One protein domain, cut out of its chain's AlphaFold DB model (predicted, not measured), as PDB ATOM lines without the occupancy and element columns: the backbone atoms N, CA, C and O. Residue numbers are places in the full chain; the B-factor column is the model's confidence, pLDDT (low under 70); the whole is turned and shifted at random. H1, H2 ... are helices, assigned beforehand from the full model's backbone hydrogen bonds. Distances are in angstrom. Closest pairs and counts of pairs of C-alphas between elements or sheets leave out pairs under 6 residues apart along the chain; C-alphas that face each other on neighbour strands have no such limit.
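This is residues 2 to 44 of the 136 residues of an uncharacterized protein of Alphaproteobacteria bacterium 41-28 (UniProt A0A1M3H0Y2). What is the picture? A long helix, H1, makes most of a rod, and a looped link, residues 27 to 35, leads to a short helix, H2, beyond its end. How is it built? The printed part has 43 residues with two named helices and no named strand, all helix. It is extended, with a radius of gyration of the C-alphas of 16.9 A and spans of 58 by 13 by 7 A.

Where is H1? H1, residues 2 to 26, runs 37.7 A from C-alpha 2 at (186.344, 197.116, 139.170). Where is H2? H2, residues 36 to 43, runs 10.9 A to C-alpha 43 at (162.566, 153.912, 165.682).

Do they meet? H1 and H2 are apart, and residues 2 to 19 of H1 stand free. Their backbones? Every O i to N i+4 pair is within hydrogen-bond range in H2, and 18 of 21 in H1.

How long? The farthest C-alphas, of Leu 2 and Lys 44, are 58.5 A apart. Any break? The printed part has no cut, and the 9-residue link is short. Where is confidence low? Residues 2 to 3 and 14 to 26 have pLDDT under 70.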
ATOM      1  N   LEU A   2     185.984 198.497 138.792       62.41
ATOM      2  CA  LEU A   2     186.344 197.116 139.170       62.41
ATOM      3  C   LEU A   2     186.115 196.776 140.661       62.41
ATOM      4  O   LEU A   2     185.585 195.713 140.971       62.41
ATOM      5  N   GLY A   3     186.432 197.693 141.584       67.88
ATOM      6  CA  GLY A   3     186.362 197.419 143.032       67.88
ATOM      7  C   GLY A   3     184.951 197.151 143.576       67.88
ATOM      8  O   GLY A   3     184.779 196.304 144.446       67.88
ATOM      9  N   LYS A   4     183.917 197.800 143.016       72.00
ATOM     10  CA  LYS A   4     182.516 197.577 143.429       72.00
ATOM     11  C   LYS A   4     181.991 196.198 143.010       72.00
ATOM     12  O   LYS A   4     181.181 195.620 143.721       72.00
ATOM     13  N   ARG A   5     182.468 195.657 141.880       75.19
ATOM     14  CA  ARG A   5     182.103 194.305 141.423       75.19
ATOM     15  C   ARG A   5     182.795 193.228 142.254       75.19
ATOM     16  O   ARG A   5     182.157 192.241 142.588       75.19
ATOM     17  N   LEU A   6     184.050 193.447 142.647       77.62
ATOM     18  CA  LEU A   6     184.788 192.491 143.475       77.62
ATOM     19  C   LEU A   6     184.163 192.327 144.869       77.62
ATOM     20  O   LEU A   6     183.980 191.201 145.311       77.62
ATOM     21  N   LEU A   7     183.762 193.432 145.513       76.06
ATOM     22  CA  LEU A   7     183.082 193.407 146.819       76.06
ATOM     23  C   LEU A   7     181.725 192.692 146.782       76.06
ATOM     24  O   LEU A   7     181.374 191.985 147.722       76.06
ATOM     25  N   LEU A   8     180.964 192.851 145.695       76.88
ATOM     26  CA  LEU A   8     179.693 192.143 145.525       76.88
ATOM     27  C   LEU A   8     179.905 190.636 145.365       76.88
ATOM     28  O   LEU A   8     179.175 189.853 145.966       76.88
ATOM     29  N   VAL A   9     180.919 190.227 144.598       77.81
ATOM     30  CA  VAL A   9     181.218 188.807 144.371       77.81
ATOM     31  C   VAL A   9     181.740 188.142 145.645       77.81
ATOM     32  O   VAL A   9     181.278 187.057 145.989       77.81
ATOM     33  N   THR A  10     182.638 188.788 146.394       76.06
ATOM     34  CA  THR A  10     183.132 188.232 147.664       76.06
ATOM     35  C   THR A  10     182.060 188.222 148.755       76.06
ATOM     36  O   THR A  10     182.013 187.280 149.543       76.06
ATOM     37  N   GLY A  11     181.161 189.210 148.786       75.94
ATOM     38  CA  GLY A  11     180.007 189.217 149.692       75.94
ATOM     39  C   GLY A  11     179.032 188.068 149.422       75.94
ATOM     40  O   GLY A  11     178.633 187.371 150.352       75.94
ATOM     41  N   LEU A  12     178.705 187.814 148.150       74.62
ATOM     42  CA  LEU A  12     177.842 186.696 147.749       74.62
ATOM     43  C   LEU A  12     178.469 185.333 148.062       74.62
ATOM     44  O   LEU A  12     177.771 184.451 148.554       74.62
ATOM     45  N   LEU A  13     179.778 185.172 147.839       72.88
ATOM     46  CA  LEU A  13     180.474 183.917 148.138       72.88
ATOM     47  C   LEU A  13     180.445 183.581 149.640       72.88
ATOM     48  O   LEU A  13     180.246 182.427 150.010       72.88
ATOM     49  N   ASN A  14     180.595 184.591 150.505       68.38
ATOM     50  CA  ASN A  14     180.500 184.409 151.958       68.38
ATOM     51  C   ASN A  14     179.067 184.100 152.420       68.38
ATOM     52  O   ASN A  14     178.885 183.324 153.354       68.38
ATOM     53  N   LEU A  15     178.049 184.664 151.759       69.19
ATOM     54  CA  LEU A  15     176.648 184.352 152.056       69.19
ATOM     55  C   LEU A  15     176.286 182.909 151.676       69.19
ATOM     56  O   LEU A  15     175.603 182.239 152.443       69.19
ATOM     57  N   LEU A  16     176.785 182.418 150.538       66.06
ATOM     58  CA  LEU A  16     176.584 181.031 150.103       66.06
ATOM     59  C   LEU A  16     177.242 180.030 151.066       66.06
ATOM     60  O   LEU A  16     176.585 179.086 151.493       66.06
ATOM     61  N   GLY A  17     178.490 180.271 151.486       62.50
ATOM     62  CA  GLY A  17     179.171 179.405 152.461       62.50
ATOM     63  C   GLY A  17     178.573 179.457 153.874       62.50
ATOM     64  O   GLY A  17     178.646 178.477 154.615       62.50
ATOM     65  N   GLY A  18     177.953 180.580 154.257       62.06
ATOM     66  CA  GLY A  18     177.273 180.721 155.546       62.06
ATOM     67  C   GLY A  18     175.977 179.910 155.654       62.06
ATOM     68  O   GLY A  18     175.653 179.439 156.742       62.06
ATOM     69  N   CYS A  19     175.261 179.709 154.543       62.94
ATOM     70  CA  CYS A  19     174.030 178.917 154.518       62.94
ATOM     71  C   CYS A  19     174.296 177.419 154.738       62.94
ATOM     72  O   CYS A  19     173.614 176.809 155.560       62.94
ATOM     73  N   ASP A  20     175.331 176.857 154.102       61.66
ATOM     74  CA  ASP A  20     175.713 175.447 154.294       61.66
ATOM     75  C   ASP A  20     176.108 175.157 155.752       61.66
ATOM     76  O   ASP A  20     175.752 174.122 156.319       61.66
ATOM     77  N   LEU A  21     176.793 176.098 156.412       63.19
ATOM     78  CA  LEU A  21     177.216 175.932 157.806       63.19
ATOM     79  C   LEU A  21     176.033 175.914 158.795       63.19
ATOM     80  O   LEU A  21     176.113 175.274 159.846       63.19
ATOM     81  N   ILE A  22     174.945 176.626 158.483       63.44
ATOM     82  CA  ILE A  22     173.740 176.682 159.323       63.44
ATOM     83  C   ILE A  22     172.933 175.386 159.192       63.44
ATOM     84  O   ILE A  22     172.483 174.853 160.210       63.44
ATOM     85  N   ASP A  23     172.814 174.836 157.980       61.22
ATOM     86  CA  ASP A  23     172.083 173.587 157.741       61.22
ATOM     87  C   ASP A  23     172.727 172.396 158.469       61.22
ATOM     88  O   ASP A  23     172.020 171.614 159.106       61.22
ATOM     89  N   HIS A  24     174.063 172.311 158.502       62.31
ATOM     90  CA  HIS A  24     174.784 171.276 159.261       62.31
ATOM     91  C   HIS A  24     174.604 171.356 160.782       62.31
ATOM     92  O   HIS A  24     174.832 170.372 161.484       62.31
ATOM     93  N   ARG A  25     174.234 172.525 161.320       63.72
ATOM     94  CA  ARG A  25     174.028 172.704 162.763       63.72
ATOM     95  C   ARG A  25     172.600 172.376 163.192       63.72
ATOM     96  O   ARG A  25     172.382 172.063 164.360       63.72
ATOM     97  N   TYR A  26     171.644 172.492 162.274       69.88
ATOM     98  CA  TYR A  26     170.219 172.349 162.559       69.88
ATOM     99  C   TYR A  26     169.658 170.980 162.158       69.88
ATOM    100  O   TYR A  26     168.767 170.460 162.831       69.88
ATOM    101  N   TYR A  27     170.190 170.382 161.092       73.25
ATOM    102  CA  TYR A  27     169.806 169.052 160.635       73.25
ATOM    103  C   TYR A  27     170.895 168.041 160.971       73.25
ATOM    104  O   TYR A  27     172.080 168.276 160.744       73.25
ATOM    105  N   HIS A  28     170.477 166.893 161.500       77.38
ATOM    106  CA  HIS A  28     171.385 165.780 161.754       77.38
ATOM    107  C   HIS A  28     171.806 165.117 160.433       77.38
ATOM    108  O   HIS A  28     172.956 164.712 160.283       77.38
ATOM    109  N   ASP A  29     170.882 165.037 159.471       79.44
ATOM    110  CA  ASP A  29     171.156 164.643 158.088       79.44
ATOM    111  C   ASP A  29     170.679 165.755 157.132       79.44
ATOM    112  O   ASP A  29     169.479 165.864 156.854       79.44
ATOM    113  N   PRO A  30     171.592 166.618 156.649       71.56
ATOM    114  CA  PRO A  30     171.252 167.749 155.784       71.56
ATOM    115  C   PRO A  30     170.694 167.327 154.423       71.56
ATOM    116  O   PRO A  30     169.853 168.028 153.863       71.56
ATOM    117  N   CYS A  31     171.120 166.174 153.891       77.00
ATOM    118  CA  CYS A  31     170.668 165.684 152.589       77.00
ATOM    119  C   CYS A  31     169.189 165.288 152.619       77.00
ATOM    120  O   CYS A  31     168.481 165.455 151.626       77.00
ATOM    121  N   LEU A  32     168.723 164.794 153.766       77.94
ATOM    122  CA  LEU A  32     167.334 164.394 153.984       77.94
ATOM    123  C   LEU A  32     166.526 165.441 154.771       77.94
ATOM    124  O   LEU A  32     165.317 165.278 154.921       77.94
ATOM    125  N   LYS A  33     167.176 166.517 155.248       79.50
ATOM    126  CA  LYS A  33     166.621 167.541 156.155       79.50
ATOM    127  C   LYS A  33     165.938 166.936 157.383       79.50
ATOM    128  O   LYS A  33     164.897 167.416 157.827       79.50
ATOM    129  N   LEU A  34     166.530 165.875 157.927       81.06
ATOM    130  CA  LEU A  34     165.998 165.173 159.091       81.06
ATOM    131  C   LEU A  34     166.714 165.615 160.361       81.06
ATOM    132  O   LEU A  34     167.944 165.745 160.407       81.06
ATOM    133  N   GLN A  35     165.926 165.836 161.408       81.75
ATOM    134  CA  GLN A  35     166.434 166.102 162.746       81.75
ATOM    135  C   GLN A  35     166.520 164.806 163.551       81.75
ATOM    136  O   GLN A  35     165.931 163.781 163.201       81.75
ATOM    137  N   LYS A  36     167.271 164.829 164.654       79.38
ATOM    138  CA  LYS A  36     167.478 163.645 165.502       79.38
ATOM    139  C   LYS A  36     166.150 163.098 166.045       79.38
ATOM    140  O   LYS A  36     165.958 161.889 166.138       79.38
ATOM    141  N   GLU A  37     165.219 163.991 166.351       80.06
ATOM    142  CA  GLU A  37     163.886 163.696 166.863       80.06
ATOM    143  C   GLU A  37     163.047 162.895 165.860       80.06
ATOM    144  O   GLU A  37     162.209 162.087 166.263       80.06
ATOM    145  N   ASP A  38     163.275 163.087 164.561       80.88
ATOM    146  CA  ASP A  38     162.557 162.366 163.512       80.88
ATOM    147  C   ASP A  38     163.000 160.903 163.456       80.88
ATOM    148  O   ASP A  38     162.159 160.004 163.398       80.88
ATOM    149  N   TYR A  39     164.301 160.641 163.611       79.69
ATOM    150  CA  TYR A  39     164.819 159.278 163.742       79.69
ATOM    151  C   TYR A  39     164.299 158.589 165.006       79.69
ATOM    152  O   TYR A  39     163.918 157.416 164.966       79.69
ATOM    153  N   GLU A  40     164.222 159.306 166.129       80.69
ATOM    154  CA  GLU A  40     163.657 158.754 167.364       80.69
ATOM    155  C   GLU A  40     162.174 158.400 167.226       80.69
ATOM    156  O   GLU A  40     161.720 157.422 167.816       80.69
ATOM    157  N   LYS A  41     161.396 159.166 166.454       77.88
ATOM    158  CA  LYS A  41     159.987 158.840 166.187       77.88
ATOM    159  C   LYS A  41     159.847 157.626 165.273       77.88
ATOM    160  O   LYS A  41     158.959 156.814 165.502       77.88
ATOM    161  N   MET A  42     160.721 157.481 164.275       76.44
ATOM    162  CA  MET A  42     160.702 156.343 163.342       76.44
ATOM    163  C   MET A  42     161.149 155.027 163.988       76.44
ATOM    164  O   MET A  42     160.740 153.955 163.551       76.44
ATOM    165  N   THR A  43     161.990 155.094 165.020       75.69
ATOM    166  CA  THR A  43     162.566 153.912 165.682       75.69
ATOM    167  C   THR A  43     161.820 153.486 166.943       75.69
ATOM    168  O   THR A  43     162.058 152.388 167.447       75.69
ATOM    169  N   LYS A  44     160.898 154.312 167.457       76.62
ATOM    170  CA  LYS A  44     160.074 153.947 168.614       76.62
ATOM    171  C   LYS A  44     159.027 152.906 168.197       76.62
ATOM    172  O   LYS A  44     158.177 153.208 167.360       76.62
TER     173      LYS A  44